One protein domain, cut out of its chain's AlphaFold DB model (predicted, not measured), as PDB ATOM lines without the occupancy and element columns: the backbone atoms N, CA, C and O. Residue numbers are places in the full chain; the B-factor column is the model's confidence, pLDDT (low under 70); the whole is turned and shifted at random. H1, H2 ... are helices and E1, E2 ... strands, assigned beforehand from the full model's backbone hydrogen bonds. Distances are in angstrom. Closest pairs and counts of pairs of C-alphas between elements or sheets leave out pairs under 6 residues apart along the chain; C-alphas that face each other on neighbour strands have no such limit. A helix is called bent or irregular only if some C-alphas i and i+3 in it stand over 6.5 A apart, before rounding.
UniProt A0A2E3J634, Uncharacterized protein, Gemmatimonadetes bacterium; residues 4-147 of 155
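This is residues 4 to 147 of the 155 residues of an uncharacterized protein of Gemmatimonadetes bacterium (UniProt A0A2E3J634). The model is roughly an L: a strongly twisted four-stranded sheet, E1 to E4, makes one limb, and the long helix H5 with the small sheet of E5 and E6 over its second half makes the other, with H3 at the far end. H2 sits in the corner between the larger sheet and H5, H4 folds back on the start of H5, and residues 34 to 39 stick out as a free loop. The printed part has 144 residues with six named strands and five named helices, in the order E1 E2 E3 E4 H1 H2 H3 E5 H4 H5 E6; the class is mixed, helices and strands. The larger sheet, order E1 E2 E3 E4, is antiparallel and the smaller one parallel. The whole is only just loose, close to compact, with a radius of gyration of the C-alphas of 17.8 A and spans of 48 by 39 by 32 A.

E1, residues 4 to 8, begins at C-alpha 4 (196.052, 194.724, 112.926). E2 is residues 13 to 20, 23.0 A long; E3 is residues 23 to 31, 26.7 A; E4 is residues 42 to 46. H1 is residues 52 to 55 and H2 residues 57 to 62. H3, residues 72 to 84, is 19.7 A long and irregular, with C-alphas 80 and 83 9.3 A apart. E5 is residues 88 to 92, H4 residues 103 to 112. H5, residues 114 to 137, is 34.3 A long from C-alpha 114 (221.717, 180.364, 104.780). E6, residues 142 to 146, ends at C-alpha 146 (200.760, 177.462, 95.184).

E1 to E4 form a meander, each strand the antiparallel neighbour of the one before. N 5 and O 17 join E1 to E2 within hydrogen-bond range at 3.1 A, N 14 and O 29 join E2 to E3 at 2.8 A, and N 43 and O 30 join E3 to E4 at 2.8 A. H2 is on this sheet at a height over the sheet of 9.3 A; the closest C-alphas of E2 and H2 are those of Ile 20 and Tyr 61, 6.7 A. H2 and H5 are close but not clearly touching, with C-alphas 60 and 123 closest at 7.2 A. H4 and H5 touch, Leu 109 and Phe 117 closest at 5.4 A between C-alphas, with a steep tilt of 54 degrees, opposite ways; H5 does so with residues 116 to 117 alone. E5, H4, H5 and E6 make a strand-helix-strand unit, two parallel neighbour strands with helices between, its crossover right-handed; N 91 and O 144 are 2.8 A apart. The closest C-alphas of E5 and H5 are those of Tyr 92 and Met 128, 6.9 A. H3 and H5 are apart. Every O i to N i+4 pair is within hydrogen-bond range in H5, against 7 of 9 in H3, 4 of 6 in H4 and 0 of 2 in H2, where 2 of 3 O i to N i+3 pairs are; H1 is too short for such a pair.

The C-alphas of Thr 80 and Phe 112 are the two farthest apart, 51.0 A. The printed part has no cut, and no link is long. The mean pLDDT of the printed part is 77.3; it is under 70 in residues 4 to 11, 32 to 42, 62 to 69, 96 to 99 and 145 to 147.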
ATOM      1  N   ALA A   4     195.473 194.069 114.085       59.31
ATOM      2  CA  ALA A   4     196.052 194.724 112.926       59.31
ATOM      3  C   ALA A   4     195.282 196.025 112.691       59.31
ATOM      4  O   ALA A   4     194.059 196.000 112.559       59.31
ATOM      5  N   HIS A   5     195.998 197.145 112.669       59.91
ATOM      6  CA  HIS A   5     195.456 198.422 112.220       59.91
ATOM      7  C   HIS A   5     196.000 198.704 110.831       59.91
ATOM      8  O   HIS A   5     197.211 198.611 110.629       59.91
ATOM      9  N   GLU A   6     195.106 199.030 109.905       60.59
ATOM     10  CA  GLU A   6     195.437 199.312 108.516       60.59
ATOM     11  C   GLU A   6     194.958 200.719 108.163       60.59
ATOM     12  O   GLU A   6     193.790 201.056 108.379       60.59
ATOM     13  N   VAL A   7     195.867 201.548 107.656       66.44
ATOM     14  CA  VAL A   7     195.560 202.901 107.185       66.44
ATOM     15  C   VAL A   7     195.898 202.963 105.704       66.44
ATOM     16  O   VAL A   7     197.033 202.707 105.306       66.44
ATOM     17  N   ARG A   8     194.894 203.289 104.887       63.47
ATOM     18  CA  ARG A   8     195.041 203.459 103.442       63.47
ATOM     19  C   ARG A   8     194.967 204.936 103.092       63.47
ATOM     20  O   ARG A   8     194.006 205.607 103.468       63.47
ATOM     21  N   ASP A   9     195.950 205.424 102.345       66.44
ATOM     22  CA  ASP A   9     195.955 206.797 101.846       66.44
ATOM     23  C   ASP A   9     195.417 206.907 100.404       66.44
ATOM     24  O   ASP A   9     195.190 205.919  99.694       66.44
ATOM     25  N   ASN A  10     195.234 208.148  99.940       57.53
ATOM     26  CA  ASN A  10     194.785 208.455  98.576       57.53
ATOM     27  C   ASN A  10     195.841 208.154  97.486       57.53
ATOM     28  O   ASN A  10     195.587 208.410  96.310       57.53
ATOM     29  N   ARG A  11     197.026 207.638  97.842       63.00
ATOM     30  CA  ARG A  11     198.158 207.342  96.941       63.00
ATOM     31  C   ARG A  11     198.380 205.843  96.743       63.00
ATOM     32  O   ARG A  11     199.402 205.447  96.185       63.00
ATOM     33  N   ASN A  12     197.415 205.014  97.147       74.44
ATOM     34  CA  ASN A  12     197.514 203.555  97.135       74.44
ATOM     35  C   ASN A  12     198.630 203.004  98.035       74.44
ATOM     36  O   ASN A  12     199.109 201.899  97.781       74.44
ATOM     37  N   ILE A  13     199.007 203.733  99.089       78.50
ATOM     38  CA  ILE A  13     199.921 203.266 100.133       78.50
ATOM     39  C   ILE A  13     199.104 202.773 101.330       78.50
ATOM     40  O   ILE A  13     198.060 203.333 101.674       78.50
ATOM     41  N   TRP A  14     199.523 201.630 101.860       75.81
ATOM     42  CA  TRP A  14     198.835 200.859 102.883       75.81
ATOM     43  C   TRP A  14     199.851 200.600 103.987       75.81
ATOM     44  O   TRP A  14     200.863 199.934 103.763       75.81
ATOM     45  N   GLU A  15     199.591 201.138 105.170       82.31
ATOM     46  CA  GLU A  15     200.422 200.917 106.347       82.31
ATOM     47  C   GLU A  15     199.714 199.953 107.283       82.31
ATOM     48  O   GLU A  15     198.524 200.124 107.570       82.31
ATOM     49  N   ARG A  16     200.441 198.951 107.780       81.31
ATOM     50  CA  ARG A  16     199.900 197.980 108.727       81.31
ATOM     51  C   ARG A  16     200.797 197.870 109.950       81.31
ATOM     52  O   ARG A  16     201.990 197.610 109.852       81.31
ATOM     53  N   THR A  17     200.181 198.002 111.124       82.12
ATOM     54  CA  THR A  17     200.828 197.749 112.419       82.12
ATOM     55  C   THR A  17     200.164 196.559 113.099       82.12
ATOM     56  O   THR A  17     198.950 196.550 113.315       82.12
ATOM     57  N   ILE A  18     200.966 195.554 113.451       79.50
ATOM     58  CA  ILE A  18     200.531 194.312 114.088       79.50
ATOM     59  C   ILE A  18     201.043 194.287 115.525       79.50
ATOM     60  O   ILE A  18     202.247 194.191 115.770       79.50
ATOM     61  N   HIS A  19     200.111 194.330 116.473       80.44
ATOM     62  CA  HIS A  19     200.411 194.223 117.899       80.44
ATOM     63  C   HIS A  19     200.467 192.756 118.325       80.44
ATOM     64  O   HIS A  19     199.522 191.991 118.102       80.44
ATOM     65  N   ILE A  20     201.573 192.369 118.959       78.69
ATOM     66  CA  ILE A  20     201.832 191.016 119.460       78.69
ATOM     67  C   ILE A  20     202.374 191.087 120.898       78.69
ATOM     68  O   ILE A  20     202.852 192.137 121.320       78.69
ATOM     69  N   PRO A  21     202.328 189.992 121.682       77.38
ATOM     70  CA  PRO A  21     202.749 190.030 123.088       77.38
ATOM     71  C   PRO A  21     204.185 190.529 123.313       77.38
ATOM     72  O   PRO A  21     204.486 191.106 124.349       77.38
ATOM     73  N   GLU A  22     205.064 190.314 122.336       75.94
ATOM     74  CA  GLU A  22     206.495 190.622 122.415       75.94
ATOM     75  C   GLU A  22     206.861 191.975 121.769       75.94
ATOM     76  O   GLU A  22     208.039 192.330 121.692       75.94
ATOM     77  N   GLY A  23     205.872 192.741 121.291       78.50
ATOM     78  CA  GLY A  23     206.080 194.064 120.707       78.50
ATOM     79  C   GLY A  23     205.139 194.386 119.547       78.50
ATOM     80  O   GLY A  23     204.011 193.906 119.470       78.50
ATOM     81  N   GLN A  24     205.615 195.217 118.625       83.75
ATOM     82  CA  GLN A  24     204.877 195.608 117.426       83.75
ATOM     83  C   GLN A  24     205.707 195.343 116.173       83.75
ATOM     84  O   GLN A  24     206.931 195.501 116.179       83.75
ATOM     85  N   LEU A  25     205.025 194.947 115.106       81.19
ATOM     86  CA  LEU A  25     205.573 194.824 113.762       81.19
ATOM     87  C   LEU A  25     204.873 195.831 112.850       81.19
ATOM     88  O   LEU A  25     203.678 196.066 113.015       81.19
ATOM     89  N   HIS A  26     205.609 196.420 111.912       84.25
ATOM     90  CA  HIS A  26     205.085 197.438 111.004       84.25
ATOM     91  C   HIS A  26     205.624 197.233 109.593       84.25
ATOM     92  O   HIS A  26     206.842 197.099 109.435       84.25
ATOM     93  N   ASP A  27     204.729 197.240 108.608       82.88
ATOM     94  CA  ASP A  27     205.050 197.222 107.185       82.88
ATOM     95  C   ASP A  27     204.299 198.304 106.405       82.88
ATOM     96  O   ASP A  27     203.219 198.759 106.789       82.88
ATOM     97  N   VAL A  28     204.897 198.677 105.274       82.38
ATOM     98  CA  VAL A  28     204.329 199.614 104.305       82.38
ATOM     99  C   VAL A  28     204.260 198.913 102.962       82.38
ATOM    100  O   VAL A  28     205.256 198.371 102.472       82.38
ATOM    101  N   LYS A  29     203.087 198.940 102.341       81.69
ATOM    102  CA  LYS A  29     202.853 198.388 101.010       81.69
ATOM    103  C   LYS A  29     202.290 199.436 100.077       81.69
ATOM    104  O   LYS A  29     201.619 200.372 100.501       81.69
ATOM    105  N   GLN A  30     202.516 199.242  98.790       79.00
ATOM    106  CA  GLN A  30     201.956 200.079  97.745       79.00
ATOM    107  C   GLN A  30     201.223 199.199  96.738       79.00
ATOM    108  O   GLN A  30     201.762 198.193  96.282       79.00
ATOM    109  N   ALA A  31     199.987 199.547  96.387       72.50
ATOM    110  CA  ALA A  31     199.295 198.826  95.326       72.50
ATOM    111  C   ALA A  31     199.972 199.129  93.984       72.50
ATOM    112  O   ALA A  31     200.105 200.294  93.596       72.50
ATOM    113  N   LEU A  32     200.363 198.082  93.262       66.81
ATOM    114  CA  LEU A  32     200.856 198.225  91.902       66.81
ATOM    115  C   LEU A  32     199.655 198.454  90.984       66.81
ATOM    116  O   LEU A  32     198.777 197.598  90.852       66.81
ATOM    117  N   ILE A  33     199.610 199.615  90.330       60.72
ATOM    118  CA  ILE A  33     198.653 199.857  89.248       60.72
ATOM    119  C   ILE A  33     199.211 199.177  87.997       60.72
ATOM    120  O   ILE A  33     199.896 199.799  87.185       60.72
ATOM    121  N   VAL A  34     198.948 197.880  87.855       56.22
ATOM    122  CA  VAL A  34     199.358 197.127  86.667       56.22
ATOM    123  C   VAL A  34     198.383 197.426  85.525       56.22
ATOM    124  O   VAL A  34     197.176 197.208  85.642       56.22
ATOM    125  N   LYS A  35     198.893 197.947  84.404       49.75
ATOM    126  CA  LYS A  35     198.116 198.116  83.169       49.75
ATOM    127  C   LYS A  35     198.107 196.789  82.400       49.75
ATOM    128  O   LYS A  35     199.094 196.485  81.753       49.75
ATOM    129  N   GLN A  36     196.980 196.071  82.469       43.81
ATOM    130  CA  GLN A  36     196.612 194.850  81.721       43.81
ATOM    131  C   GLN A  36     197.576 193.642  81.783       43.81
ATOM    132  O   GLN A  36     198.751 193.726  81.461       43.81
ATOM    133  N   GLY A  37     197.015 192.463  82.080       48.53
ATOM    134  CA  GLY A  37     197.641 191.153  81.837       48.53
ATOM    135  C   GLY A  37     198.319 190.500  83.042       48.53
ATOM    136  O   GLY A  37     198.271 189.279  83.159       48.53
ATOM    137  N   SER A  38     198.857 191.280  83.976       47.47
ATOM    138  CA  SER A  38     199.480 190.774  85.208       47.47
ATOM    139  C   SER A  38     198.620 191.157  86.414       47.47
ATOM    140  O   SER A  38     198.083 192.263  86.480       47.47
ATOM    141  N   GLY A  39     198.410 190.221  87.343       45.84
ATOM    142  CA  GLY A  39     197.517 190.415  88.488       45.84
ATOM    143  C   GLY A  39     197.841 191.676  89.300       45.84
ATOM    144  O   GLY A  39     198.994 192.086  89.409       45.84
ATOM    145  N   SER A  40     196.817 192.290  89.894       52.28
ATOM    146  CA  SER A  40     196.985 193.405  90.827       52.28
ATOM    147  C   SER A  40     197.679 192.916  92.104       52.28
ATOM    148  O   SER A  40     197.037 192.336  92.982       52.28
ATOM    149  N   GLY A  41     198.994 193.109  92.189       59.38
ATOM    150  CA  GLY A  41     199.791 192.843  93.386       59.38
ATOM    151  C   GLY A  41     199.985 194.095  94.244       59.38
ATOM    152  O   GLY A  41     199.849 195.221  93.768       59.38
ATOM    153  N   SER A  42     200.333 193.902  95.516       65.19
ATOM    154  CA  SER A  42     200.934 194.966  96.327       65.19
ATOM    155  C   SER A  42     202.441 194.745  96.383       65.19
ATOM    156  O   SER A  42     202.893 193.616  96.571       65.19
ATOM    157  N   GLU A  43     203.214 195.806  96.184       75.75
ATOM    158  CA  GLU A  43     204.651 195.800  96.416       75.75
ATOM    159  C   GLU A  43     204.917 196.110  97.890       75.75
ATOM    160  O   GLU A  43     204.309 197.009  98.474       75.75
ATOM    161  N   ILE A  44     205.837 195.362  98.497       75.75
ATOM    162  CA  ILE A  44     206.346 195.669  99.833       75.75
ATOM    163  C   ILE A  44     207.307 196.846  99.687       75.75
ATOM    164  O   ILE A  44     208.384 196.689  99.118       75.75
ATOM    165  N   VAL A  45     206.938 198.015 100.201       82.38
ATOM    166  CA  VAL A  45     207.818 199.192 100.233       82.38
ATOM    167  C   VAL A  45     208.771 199.069 101.413       82.38
ATOM    168  O   VAL A  45     209.986 199.171 101.246       82.38
ATOM    169  N   GLU A  46     208.216 198.755 102.582       84.50
ATOM    170  CA  GLU A  46     208.956 198.500 103.811       84.50
ATOM    171  C   GLU A  46     208.546 197.137 104.383       84.50
ATOM    172  O   GLU A  46     207.362 196.929 104.659       84.50
ATOM    173  N   PRO A  47     209.492 196.194 104.547       83.12
ATOM    174  CA  PRO A  47     209.181 194.859 105.030       83.12
ATOM    175  C   PRO A  47     208.833 194.854 106.515       83.12
ATOM    176  O   PRO A  47     209.354 195.629 107.319       83.12
ATOM    177  N   LEU A  48     208.000 193.886 106.886       79.69
ATOM    178  CA  LEU A  48     207.599 193.654 108.267       79.69
ATOM    179  C   LEU A  48     208.783 193.209 109.147       79.69
ATOM    180  O   LEU A  48     208.834 193.528 110.336       79.69
ATOM    181  N   VAL A  49     209.736 192.470 108.567       79.25
ATOM    182  CA  VAL A  49     210.947 191.977 109.238       79.25
ATOM    183  C   VAL A  49     212.135 192.849 108.840       79.25
ATOM    184  O   VAL A  49     212.568 192.827 107.692       79.25
ATOM    185  N   LYS A  50     212.674 193.602 109.806       82.88
ATOM    186  CA  LYS A  50     213.795 194.544 109.603       82.88
ATOM    187  C   LYS A  50     215.073 194.051 110.276       82.88
ATOM    188  O   LYS A  50     216.163 194.209 109.741       82.88
ATOM    189  N   ASP A  51     214.924 193.415 111.436       83.69
ATOM    190  CA  ASP A  51     215.995 192.785 112.203       83.69
ATOM    191  C   ASP A  51     215.650 191.310 112.410       83.69
ATOM    192  O   ASP A  51     214.762 190.964 113.190       83.69
ATOM    193  N   PHE A  52     216.366 190.413 111.733       81.38
ATOM    194  CA  PHE A  52     216.130 188.977 111.868       81.38
ATOM    195  C   PHE A  52     216.344 188.464 113.295       81.38
ATOM    196  O   PHE A  52     215.596 187.599 113.743       81.38
ATOM    197  N   GLY A  53     217.320 188.991 114.037       77.75
ATOM    198  CA  GLY A  53     217.592 188.558 115.407       77.75
ATOM    199  C   GLY A  53     216.407 188.818 116.334       77.75
ATOM    200  O   GLY A  53     216.017 187.937 117.103       77.75
ATOM    201  N   ARG A  54     215.795 189.998 116.209       79.62
ATOM    202  CA  ARG A  54     214.664 190.420 117.044       79.62
ATOM    203  C   ARG A  54     213.300 189.999 116.498       79.62
ATOM    204  O   ARG A  54     212.409 189.684 117.281       79.62
ATOM    205  N   ASN A  55     213.104 190.018 115.181       79.12
ATOM    206  CA  ASN A  55     211.790 189.846 114.557       79.12
ATOM    207  C   ASN A  55     211.481 188.399 114.147       79.12
ATOM    208  O   ASN A  55     210.303 188.065 114.038       79.12
ATOM    209  N   LEU A  56     212.475 187.515 113.960       78.25
ATOM    210  CA  LEU A  56     212.202 186.102 113.633       78.25
ATOM    211  C   LEU A  56     211.295 185.408 114.665       78.25
ATOM    212  O   LEU A  56     210.342 184.753 114.245       78.25
ATOM    213  N   PRO A  57     211.511 185.550 115.992       76.19
ATOM    214  CA  PRO A  57     210.617 184.942 116.980       76.19
ATOM    215  C   PRO A  57     209.171 185.432 116.857       76.19
ATOM    216  O   PRO A  57     208.234 184.663 117.069       76.19
ATOM    217  N   LEU A  58     208.995 186.687 116.435       74.75
ATOM    218  CA  LEU A  58     207.700 187.347 116.293       74.75
ATOM    219  C   LEU A  58     206.871 186.749 115.146       74.75
ATOM    220  O   LEU A  58     205.642 186.815 115.161       74.75
ATOM    221  N   MET A  59     207.526 186.108 114.172       73.12
ATOM    222  CA  MET A  59     206.864 185.536 113.000       73.12
ATOM    223  C   MET A  59     205.857 184.442 113.337       73.12
ATOM    224  O   MET A  59     204.873 184.291 112.614       73.12
ATOM    225  N   ARG A  60     206.033 183.713 114.445       71.44
ATOM    226  CA  ARG A  60     205.041 182.721 114.892       71.44
ATOM    227  C   ARG A  60     203.673 183.358 115.164       71.44
ATOM    228  O   ARG A  60     202.642 182.729 114.952       71.44
ATOM    229  N   TYR A  61     203.654 184.636 115.551       70.62
ATOM    230  CA  TYR A  61     202.431 185.395 115.794       70.62
ATOM    231  C   TYR A  61     201.820 185.990 114.529       70.62
ATOM    232  O   TYR A  61     200.692 186.459 114.583       70.62
ATOM    233  N   LEU A  62     202.484 185.969 113.379       68.31
ATOM    234  CA  LEU A  62     201.891 186.488 112.138       68.31
ATOM    235  C   LEU A  62     200.958 185.495 111.452       68.31
ATOM    236  O   LEU A  62     200.250 185.830 110.512       68.31
ATOM    237  N   ARG A  63     200.950 184.261 111.936       68.44
ATOM    238  CA  ARG A  63     200.284 183.148 111.275       68.44
ATOM    239  C   ARG A  63     198.843 183.052 111.710       68.44
ATOM    240  O   ARG A  63     198.530 183.346 112.869       68.44
ATOM    241  N   ALA A  64     197.972 182.623 110.807       62.50
ATOM    242  CA  ALA A  64     196.667 182.143 111.223       62.50
ATOM    243  C   ALA A  64     196.887 180.992 112.217       62.50
ATOM    244  O   ALA A  64     197.718 180.119 111.981       62.50
ATOM    245  N   GLU A  65     196.213 181.044 113.364       67.69
ATOM    246  CA  GLU A  65     196.163 179.890 114.262       67.69
ATOM    247  C   GLU A  65     195.216 178.884 113.599       67.69
ATOM    248  O   GLU A  65     194.048 179.239 113.414       67.69
ATOM    249  N   PRO A  66     195.683 177.684 113.205       64.31
ATOM    250  CA  PRO A  66     194.860 176.727 112.464       64.31
ATOM    251  C   PRO A  66     193.548 176.387 113.184       64.31
ATOM    252  O   PRO A  66     192.503 176.266 112.557       64.31
ATOM    253  N   GLU A  67     193.582 176.361 114.518       64.75
ATOM    254  CA  GLU A  67     192.431 176.123 115.399       64.75
ATOM    255  C   GLU A  67     191.332 177.196 115.302       64.75
ATOM    256  O   GLU A  67     190.198 176.963 115.710       64.75
ATOM    257  N   ARG A  68     191.645 178.385 114.768       66.69
ATOM    258  CA  ARG A  68     190.669 179.467 114.558       66.69
ATOM    259  C   ARG A  68     189.958 179.383 113.212       66.69
ATOM    260  O   ARG A  68     189.083 180.207 112.946       66.69
ATOM    261  N   LEU A  69     190.349 178.449 112.349       69.88
ATOM    262  CA  LEU A  69     189.688 178.229 111.071       69.88
ATOM    263  C   LEU A  69     188.371 177.478 111.314       69.88
ATOM    264  O   LEU A  69     188.354 176.370 111.848       69.88
ATOM    265  N   ASP A  70     187.249 178.085 110.926       79.00
ATOM    266  CA  ASP A  70     185.941 177.434 111.002       79.00
ATOM    267  C   ASP A  70     185.724 176.525 109.785       79.00
ATOM    268  O   ASP A  70     185.373 176.968 108.688       79.00
ATOM    269  N   PHE A  71     185.907 175.225 110.003       84.31
ATOM    270  CA  PHE A  71     185.695 174.192 108.992       84.31
ATOM    271  C   PHE A  71     184.272 173.624 108.966       84.31
ATOM    272  O   PHE A  71     184.024 172.658 108.243       84.31
ATOM    273  N   LYS A  72     183.314 174.182 109.717       84.56
ATOM    274  CA  LYS A  72     181.943 173.645 109.771       84.56
ATOM    275  C   LYS A  72     181.326 173.515 108.380       84.56
ATOM    276  O   LYS A  72     180.825 172.454 108.026       84.56
ATOM    277  N   LYS A  73     181.457 174.563 107.560       84.50
ATOM    278  CA  LYS A  73     180.971 174.555 106.172       84.50
ATOM    279  C   LYS A  73     181.672 173.502 105.314       84.50
ATOM    280  O   LYS A  73     181.013 172.855 104.513       84.50
ATOM    281  N   ALA A  74     182.982 173.321 105.485       85.94
ATOM    282  CA  ALA A  74     183.737 172.316 104.740       85.94
ATOM    283  C   ALA A  74     183.248 170.898 105.071       85.94
ATOM    284  O   ALA A  74     183.002 170.116 104.162       85.94
ATOM    285  N   LYS A  75     182.989 170.605 106.351       86.69
ATOM    286  CA  LYS A  75     182.442 169.310 106.791       86.69
ATOM    287  C   LYS A  75     181.032 169.042 106.254       86.69
ATOM    288  O   LYS A  75     180.698 167.902 105.941       86.69
ATOM    289  N   ASP A  76     180.196 170.072 106.137       88.62
ATOM    290  CA  ASP A  76     178.861 169.939 105.537       88.62
ATOM    291  C   ASP A  76     178.944 169.653 104.024       88.62
ATOM    292  O   ASP A  76     178.173 168.848 103.489       88.62
ATOM    293  N   VAL A  77     179.910 170.270 103.338       87.31
ATOM    294  CA  VAL A  77     180.203 170.007 101.921       87.31
ATOM    295  C   VAL A  77     180.741 168.588 101.727       87.31
ATOM    296  O   VAL A  77     180.222 167.874 100.872       87.31
ATOM    297  N   ASP A  78     181.692 168.151 102.552       89.00
ATOM    298  CA  ASP A  78     182.249 166.792 102.536       89.00
ATOM    299  C   ASP A  78     181.146 165.728 102.639       89.00
ATOM    300  O   ASP A  78     181.030 164.852 101.786       89.00
ATOM    301  N   ARG A  79     180.218 165.889 103.595       88.25
ATOM    302  CA  ARG A  79     179.047 165.006 103.747       88.25
ATOM    303  C   ARG A  79     178.129 164.988 102.526       88.25
ATOM    304  O   ARG A  79     177.513 163.965 102.236       88.25
ATOM    305  N   THR A  80     177.992 166.121 101.843       89.75
ATOM    306  CA  THR A  80     177.118 166.253 100.667       89.75
ATOM    307  C   THR A  80     177.731 165.568  99.445       89.75
ATOM    308  O   THR A  80     177.035 164.887  98.680       89.75
ATOM    309  N   ILE A  81     179.040 165.744  99.259       88.62
ATOM    310  CA  ILE A  81     179.796 165.186  98.138       88.62
ATOM    311  C   ILE A  81     180.015 163.678  98.343       88.62
ATOM    312  O   ILE A  81     179.741 162.894  97.424       88.62
ATOM    313  N   GLY A  82     180.425 163.263  99.546       86.75
ATOM    314  CA  GLY A  82     180.807 161.889  99.871       86.75
ATOM    315  C   GLY A  82     181.884 161.367  98.918       86.75
ATOM    316  O   GLY A  82     182.730 162.119  98.440       86.75
ATOM    317  N   ASP A  83     181.785 160.099  98.528       88.25
ATOM    318  CA  ASP A  83     182.768 159.453  97.641       88.25
ATOM    319  C   ASP A  83     182.673 159.892  96.163       88.25
ATOM    320  O   ASP A  83     183.350 159.343  95.294       88.25
ATOM    321  N   ARG A  84     181.804 160.859  95.836       90.19
ATOM    322  CA  ARG A  84     181.519 161.275  94.449       90.19
ATOM    323  C   ARG A  84     182.344 162.470  93.982       90.19
ATOM    324  O   ARG A  84     182.182 162.902  92.842       90.19
ATOM    325  N   GLY A  85     183.198 163.031  94.833       85.50
ATOM    326  CA  GLY A  85     183.994 164.198  94.477       85.50
ATOM    327  C   GLY A  85     185.199 164.414  95.379       85.50
ATOM    328  O   GLY A  85     185.418 163.708  96.358       85.50
ATOM    329  N   LEU A  86     186.002 165.406  95.003       87.94
ATOM    330  CA  LEU A  86     187.215 165.784  95.715       87.94
ATOM    331  C   LEU A  86     187.014 167.138  96.383       87.94
ATOM    332  O   LEU A  86     186.600 168.108  95.743       87.94
ATOM    333  N   MET A  87     187.355 167.201  97.662       89.12
ATOM    334  CA  MET A  87     187.495 168.450  98.388       89.12
ATOM    335  C   MET A  87     188.937 168.920  98.231       89.12
ATOM    336  O   MET A  87     189.861 168.383  98.848       89.12
ATOM    337  N   VAL A  88     189.121 169.927  97.380       88.12
ATOM    338  CA  VAL A  88     190.432 170.499  97.071       88.12
ATOM    339  C   VAL A  88     190.602 171.809  97.821       88.12
ATOM    340  O   VAL A  88     189.719 172.666  97.794       88.12
ATOM    341  N   THR A  89     191.753 171.993  98.458       85.12
ATOM    342  CA  THR A  89     192.152 173.302  98.978       85.12
ATOM    343  C   THR A  89     193.598 173.610  98.654       85.12
ATOM    344  O   THR A  89     194.366 172.762  98.200       85.12
ATOM    345  N   SER A  90     193.943 174.870  98.859       81.56
ATOM    346  CA  SER A  90     195.243 175.432  98.580       81.56
ATOM    347  C   SER A  90     195.964 175.796  99.867       81.56
ATOM    348  O   SER A  90     195.427 176.534 100.685       81.56
ATOM    349  N   LEU A  91     197.191 175.310 100.005       76.81
ATOM    350  CA  LEU A  91     198.105 175.638 101.089       76.81
ATOM    351  C   LEU A  91     199.215 176.554 100.589       76.81
ATOM    352  O   LEU A  91     199.688 176.428  99.453       76.81
ATOM    353  N   TYR A  92     199.661 177.447 101.464       74.38
ATOM    354  CA  TYR A  92     200.858 178.232 101.207       74.38
ATOM    355  C   TYR A  92     202.113 177.408 101.432       74.38
ATOM    356  O   TYR A  92     202.202 176.602 102.358       74.38
ATOM    357  N   SER A  93     203.097 177.633 100.568       75.75
ATOM    358  CA  SER A  93     204.408 177.028 100.708       75.75
ATOM    359  C   SER A  93     205.145 177.615 101.920       75.75
ATOM    360  O   SER A  93     204.970 178.793 102.236       75.75
ATOM    361  N   PRO A  94     206.058 176.871 102.569       76.12
ATOM    362  CA  PRO A  94     206.908 177.403 103.636       76.12
ATOM    363  C   PRO A  94     207.755 178.610 103.208       76.12
ATOM    364  O   PRO A  94     208.179 179.400 104.050       76.12
ATOM    365  N   ILE A  95     208.014 178.736 101.903       75.00
ATOM    366  CA  ILE A  95     208.733 179.861 101.296       75.00
ATOM    367  C   ILE A  95     207.812 181.018 100.894       75.00
ATOM    368  O   ILE A  95     208.307 182.106 100.606       75.00
ATOM    369  N   ASP A  96     206.490 180.826 100.928       69.12
ATOM    370  CA  ASP A  96     205.503 181.888 100.728       69.12
ATOM    371  C   ASP A  96     205.380 182.703 102.016       69.12
ATOM    372  O   ASP A  96     204.332 182.788 102.660       69.12
ATOM    373  N   CYS A  97     206.496 183.317 102.401       61.28
ATOM    374  CA  CYS A  97     206.603 184.288 103.476       61.28
ATOM    375  C   CYS A  97     205.907 185.583 103.047       61.28
ATOM    376  O   CYS A  97     206.549 186.615 102.843       61.28
ATOM    377  N   ARG A  98     204.588 185.508 102.839       58.44
ATOM    378  CA  ARG A  98     203.760 186.643 102.449       58.44
ATOM    379  C   ARG A  98     204.027 187.783 103.420       58.44
ATOM    380  O   ARG A  98     203.954 187.609 104.635       58.44
ATOM    381  N   ASP A  99     204.358 188.934 102.851       63.16
ATOM    382  CA  ASP A  99     204.499 190.219 103.536       63.16
ATOM    383  C   ASP A  99     205.721 190.393 104.452       63.16
ATOM    384  O   ASP A  99     205.850 191.429 105.100       63.16
ATOM    385  N   MET A 100     206.622 189.412 104.539       71.88
ATOM    386  CA  MET A 100     207.735 189.482 105.496       71.88
ATOM    387  C   MET A 100     208.941 190.225 104.943       71.88
ATOM    388  O   MET A 100     209.561 191.005 105.661       71.88
ATOM    389  N   LEU A 101     209.265 189.952 103.682       76.62
ATOM    390  CA  LEU A 101     210.405 190.472 102.940       76.62
ATOM    391  C   LEU A 101     210.016 190.611 101.475       76.62
ATOM    392  O   LEU A 101     209.092 189.937 101.007       76.62
ATOM    393  N   LYS A 102     210.776 191.410 100.727       77.31
ATOM    394  CA  LYS A 102     210.697 191.351  99.271       77.31
ATOM    395  C   LYS A 102     211.149 189.961  98.784       77.31
ATOM    396  O   LYS A 102     212.117 189.420  99.325       77.31
ATOM    397  N   PRO A 103     210.509 189.413  97.736       76.69
ATOM    398  CA  PRO A 103     210.930 188.198  97.034       76.69
ATOM    399  C   PRO A 103     212.447 188.074  96.828       76.69
ATOM    400  O   PRO A 103     213.056 187.073  97.206       76.69
ATOM    401  N   ALA A 104     213.065 189.119  96.271       79.00
ATOM    402  CA  ALA A 104     214.495 189.148  95.989       79.00
ATOM    403  C   ALA A 104     215.332 189.067  97.273       79.00
ATOM    404  O   ALA A 104     216.227 188.231  97.358       79.00
ATOM    405  N   ASP A 105     214.998 189.861  98.294       81.19
ATOM    406  CA  ASP A 105     215.717 189.869  99.574       81.19
ATOM    407  C   ASP A 105     215.671 188.490 100.245       81.19
ATOM    408  O   ASP A 105     216.684 188.001 100.743       81.19
ATOM    409  N   PHE A 106     214.516 187.818 100.198       81.38
ATOM    410  CA  PHE A 106     214.374 186.466 100.731       81.38
ATOM    411  C   PHE A 106     215.247 185.445  99.985       81.38
ATOM    412  O   PHE A 106     215.937 184.645 100.621       81.38
ATOM    413  N   LEU A 107     215.265 185.484  98.648       81.44
ATOM    414  CA  LEU A 107     216.117 184.602  97.842       81.44
ATOM    415  C   LEU A 107     217.608 184.879  98.074       81.44
ATOM    416  O   LEU A 107     218.411 183.950  98.126       81.44
ATOM    417  N   MET A 108     217.982 186.138  98.297       85.75
ATOM    418  CA  MET A 108     219.357 186.515  98.620       85.75
ATOM    419  C   MET A 108     219.823 185.909  99.949       85.75
ATOM    420  O   MET A 108     220.979 185.491 100.051       85.75
ATOM    421  N   LEU A 109     218.940 185.737 100.942       86.69
ATOM    422  CA  LEU A 109     219.300 185.047 102.190       86.69
ATOM    423  C   LEU A 109     219.801 183.623 101.945       86.69
ATOM    424  O   LEU A 109     220.686 183.166 102.662       86.69
ATOM    425  N   TYR A 110     219.299 182.915 100.929       85.50
ATOM    426  CA  TYR A 110     219.799 181.575 100.611       85.50
ATOM    427  C   TYR A 110     221.310 181.578 100.324       85.50
ATOM    428  O   TYR A 110     222.023 180.661 100.744       85.50
ATOM    429  N   HIS A 111     221.788 182.623  99.643       87.75
ATOM    430  CA  HIS A 111     223.179 182.773  99.233       87.75
ATOM    431  C   HIS A 111     224.057 183.412 100.311       87.75
ATOM    432  O   HIS A 111     225.172 182.943 100.534       87.75
ATOM    433  N   PHE A 112     223.564 184.451 100.992       92.25
ATOM    434  CA  PHE A 112     224.383 185.276 101.888       92.25
ATOM    435  C   PHE A 112     224.202 184.962 103.379       92.25
ATOM    436  O   PHE A 112     225.132 185.161 104.154       92.25
ATOM    437  N   ASP A 113     223.054 184.417 103.795       91.19
ATOM    438  CA  ASP A 113     222.799 184.004 105.182       91.19
ATOM    439  C   ASP A 113     221.873 182.779 105.243       91.19
ATOM    440  O   ASP A 113     220.700 182.812 105.644       91.19
ATOM    441  N   ARG A 114     222.440 181.637 104.852       91.00
ATOM    442  CA  ARG A 114     221.717 180.364 104.780       91.00
ATOM    443  C   ARG A 114     221.147 179.919 106.129       91.00
ATOM    444  O   ARG A 114     220.178 179.158 106.170       91.00
ATOM    445  N   LYS A 115     221.745 180.360 107.243       91.31
ATOM    446  CA  LYS A 115     221.269 180.038 108.593       91.31
ATOM    447  C   LYS A 115     219.952 180.755 108.866       91.31
ATOM    448  O   LYS A 115     219.009 180.111 109.323       91.31
ATOM    449  N   THR A 116     219.875 182.046 108.561       87.56
ATOM    450  CA  THR A 116     218.640 182.830 108.673       87.56
ATOM    451  C   THR A 116     217.576 182.329 107.706       87.56
ATOM    452  O   THR A 116     216.453 182.073 108.139       87.56
ATOM    453  N   PHE A 117     217.939 182.053 106.450       87.00
ATOM    454  CA  PHE A 117     217.025 181.448 105.475       87.00
ATOM    455  C   PHE A 117     216.371 180.164 106.011       87.00
ATOM    456  O   PHE A 117     215.148 180.041 106.028       87.00
ATOM    457  N   ARG A 118     217.173 179.219 106.524       88.00
ATOM    458  CA  ARG A 118     216.664 177.957 107.091       88.00
ATOM    459  C   ARG A 118     215.716 178.181 108.264       88.00
ATOM    460  O   ARG A 118     214.716 177.481 108.359       88.00
ATOM    461  N   LYS A 119     216.005 179.145 109.143       86.88
ATOM    462  CA  LYS A 119     215.103 179.481 110.255       86.88
ATOM    463  C   LYS A 119     213.743 179.950 109.743       86.88
ATOM    464  O   LYS A 119     212.731 179.472 110.236       86.88
ATOM    465  N   ILE A 120     213.725 180.833 108.745       83.38
ATOM    466  CA  ILE A 120     212.485 181.343 108.146       83.38
ATOM    467  C   ILE A 120     211.677 180.205 107.519       83.38
ATOM    468  O   ILE A 120     210.489 180.078 107.801       83.38
ATOM    469  N   VAL A 121     212.324 179.346 106.729       85.06
ATOM    470  CA  VAL A 121     211.660 178.206 106.078       85.06
ATOM    471  C   VAL A 121     211.143 177.195 107.097       85.06
ATOM    472  O   VAL A 121     210.028 176.711 106.942       85.06
ATOM    473  N   ASN A 122     211.908 176.895 108.149       85.94
ATOM    474  CA  ASN A 122     211.477 175.971 109.202       85.94
ATOM    475  C   ASN A 122     210.264 176.503 109.948       85.94
ATOM    476  O   ASN A 122     209.302 175.764 110.134       85.94
ATOM    477  N   ILE A 123     210.287 177.798 110.290       80.88
ATOM    478  CA  ILE A 123     209.105 178.493 110.778       80.88
ATOM    479  C   ILE A 123     208.005 178.221 109.745       80.88
ATOM    480  O   ILE A 123     207.026 177.565 110.082       80.88
ATOM    481  N   GLY A 124     208.145 178.619 108.473       80.38
ATOM    482  CA  GLY A 124     207.196 178.343 107.371       80.38
ATOM    483  C   GLY A 124     206.542 176.955 107.427       80.38
ATOM    484  O   GLY A 124     205.320 176.839 107.522       80.38
ATOM    485  N   ALA A 125     207.384 175.928 107.471       83.69
ATOM    486  CA  ALA A 125     207.009 174.526 107.447       83.69
ATOM    487  C   ALA A 125     206.186 174.109 108.669       83.69
ATOM    488  O   ALA A 125     205.172 173.442 108.503       83.69
ATOM    489  N   GLU A 126     206.556 174.541 109.877       83.44
ATOM    490  CA  GLU A 126     205.810 174.209 111.101       83.44
ATOM    491  C   GLU A 126     204.343 174.651 111.023       83.44
ATOM    492  O   GLU A 126     203.446 173.914 111.427       83.44
ATOM    493  N   ALA A 127     204.073 175.829 110.456       78.25
ATOM    494  CA  ALA A 127     202.694 176.287 110.311       78.25
ATOM    495  C   ALA A 127     201.957 175.629 109.163       78.25
ATOM    496  O   ALA A 127     200.793 175.289 109.341       78.25
ATOM    497  N   MET A 128     202.629 175.414 108.028       82.31
ATOM    498  CA  MET A 128     202.039 174.645 106.938       82.31
ATOM    499  C   MET A 128     201.606 173.262 107.438       82.31
ATOM    500  O   MET A 128     200.508 172.822 107.121       82.31
ATOM    501  N   MET A 129     202.421 172.597 108.263       84.94
ATOM    502  CA  MET A 129     202.077 171.299 108.850       84.94
ATOM    503  C   MET A 129     200.868 171.384 109.791       84.94
ATOM    504  O   MET A 129     199.975 170.543 109.699       84.94
ATOM    505  N   GLY A 130     200.801 172.404 110.652       82.62
ATOM    506  CA  GLY A 130     199.642 172.626 111.524       82.62
ATOM    507  C   GLY A 130     198.349 172.887 110.742       82.62
ATOM    508  O   GLY A 130     197.322 172.277 111.019       82.62
ATOM    509  N   GLU A 131     198.411 173.741 109.720       82.31
ATOM    510  CA  GLU A 131     197.281 174.029 108.830       82.31
ATOM    511  C   GLU A 131     196.851 172.789 108.036       82.31
ATOM    512  O   GLU A 131     195.662 172.485 107.954       82.31
ATOM    513  N   THR A 132     197.823 172.027 107.525       86.19
ATOM    514  CA  THR A 132     197.586 170.763 106.820       86.19
ATOM    515  C   THR A 132     196.811 169.783 107.694       86.19
ATOM    516  O   THR A 132     195.836 169.205 107.220       86.19
ATOM    517  N   SER A 133     197.192 169.621 108.968       86.38
ATOM    518  CA  SER A 133     196.488 168.719 109.892       86.38
ATOM    519  C   SER A 133     195.012 169.094 110.022       86.38
ATOM    520  O   SER A 133     194.140 168.259 109.791       86.38
ATOM    521  N   CYS A 134     194.718 170.368 110.298       85.75
ATOM    522  CA  CYS A 134     193.340 170.832 110.467       85.75
ATOM    523  C   CYS A 134     192.503 170.704 109.185       85.75
ATOM    524  O   CYS A 134     191.316 170.390 109.243       85.75
ATOM    525  N   ILE A 135     193.118 170.930 108.023       87.12
ATOM    526  CA  ILE A 135     192.468 170.793 106.716       87.12
ATOM    527  C   ILE A 135     192.130 169.331 106.411       87.12
ATOM    528  O   ILE A 135     191.018 169.039 105.969       87.12
ATOM    529  N   LEU A 136     193.055 168.404 106.660       86.88
ATOM    530  CA  LEU A 136     192.799 166.977 106.458       86.88
ATOM    531  C   LEU A 136     191.684 166.486 107.397       86.88
ATOM    532  O   LEU A 136     190.761 165.807 106.957       86.88
ATOM    533  N   GLU A 137     191.693 166.912 108.665       86.75
ATOM    534  CA  GLU A 137     190.617 166.638 109.637       86.75
ATOM    535  C   GLU A 137     189.257 167.250 109.248       86.75
ATOM    536  O   GLU A 137     188.204 166.835 109.743       86.75
ATOM    537  N   ALA A 138     189.259 168.253 108.370       86.69
ATOM    538  CA  ALA A 138     188.058 168.880 107.837       86.69
ATOM    539  C   ALA A 138     187.467 168.163 106.611       86.69
ATOM    540  O   ALA A 138     186.409 168.586 106.143       86.69
ATOM    541  N   GLY A 139     188.108 167.098 106.114       87.69
ATOM    542  CA  GLY A 139     187.631 166.293 104.982       87.69
ATOM    543  C   GLY A 139     188.248 166.669 103.632       87.69
ATOM    544  O   GLY A 139     187.875 166.113 102.602       87.69
ATOM    545  N   PHE A 140     189.206 167.600 103.592       89.19
ATOM    546  CA  PHE A 140     189.930 167.875 102.352       89.19
ATOM    547  C   PHE A 140     190.852 166.706 102.013       89.19
ATOM    548  O   PHE A 140     191.693 166.308 102.815       89.19
ATOM    549  N   ASN A 141     190.711 166.176 100.803       84.44
ATOM    550  CA  ASN A 141     191.424 164.983 100.341       84.44
ATOM    551  C   ASN A 141     192.436 165.285  99.229       84.44
ATOM    552  O   ASN A 141     193.191 164.403  98.820       84.44
ATOM    553  N   MET A 142     192.508 166.539  98.776       84.75
ATOM    554  CA  MET A 142     193.528 167.004  97.849       84.75
ATOM    555  C   MET A 142     194.060 168.371  98.276       84.75
ATOM    556  O   MET A 142     193.312 169.335  98.451       84.75
ATOM    557  N   LEU A 143     195.383 168.452  98.403       83.94
ATOM    558  CA  LEU A 143     196.095 169.674  98.753       83.94
ATOM    559  C   LEU A 143     196.866 170.165  97.535       83.94
ATOM    560  O   LEU A 143     197.699 169.449  96.980       83.94
ATOM    561  N   GLN A 144     196.605 171.399  97.134       79.56
ATOM    562  CA  GLN A 144     197.392 172.101  96.134       79.56
ATOM    563  C   GLN A 144     198.307 173.089  96.846       79.56
ATOM    564  O   GLN A 144     197.866 173.847  97.701       79.56
ATOM    565  N   THR A 145     199.591 173.095  96.511       67.38
ATOM    566  CA  THR A 145     200.494 174.146  96.985       67.38
ATOM    567  C   THR A 145     200.676 175.148  95.863       67.38
ATOM    568  O   THR A 145     201.009 174.777  94.737       67.38
ATOM    569  N   TRP A 146     200.419 176.423  96.146       61.38
ATOM    570  CA  TRP A 146     200.760 177.462  95.184       61.38
ATOM    571  C   TRP A 146     202.273 177.628  95.204       61.38
ATOM    572  O   TRP A 146     202.874 177.821  96.254       61.38
ATOM    573  N   TRP A 147     202.892 177.551  94.033       50.69
ATOM    574  CA  TRP A 147     204.264 177.996  93.851       50.69
ATOM    575  C   TRP A 147     204.223 179.398  93.256       50.69
ATOM    576  O   TRP A 147     204.203 179.552  92.037       50.69
TER     577      TRP A 147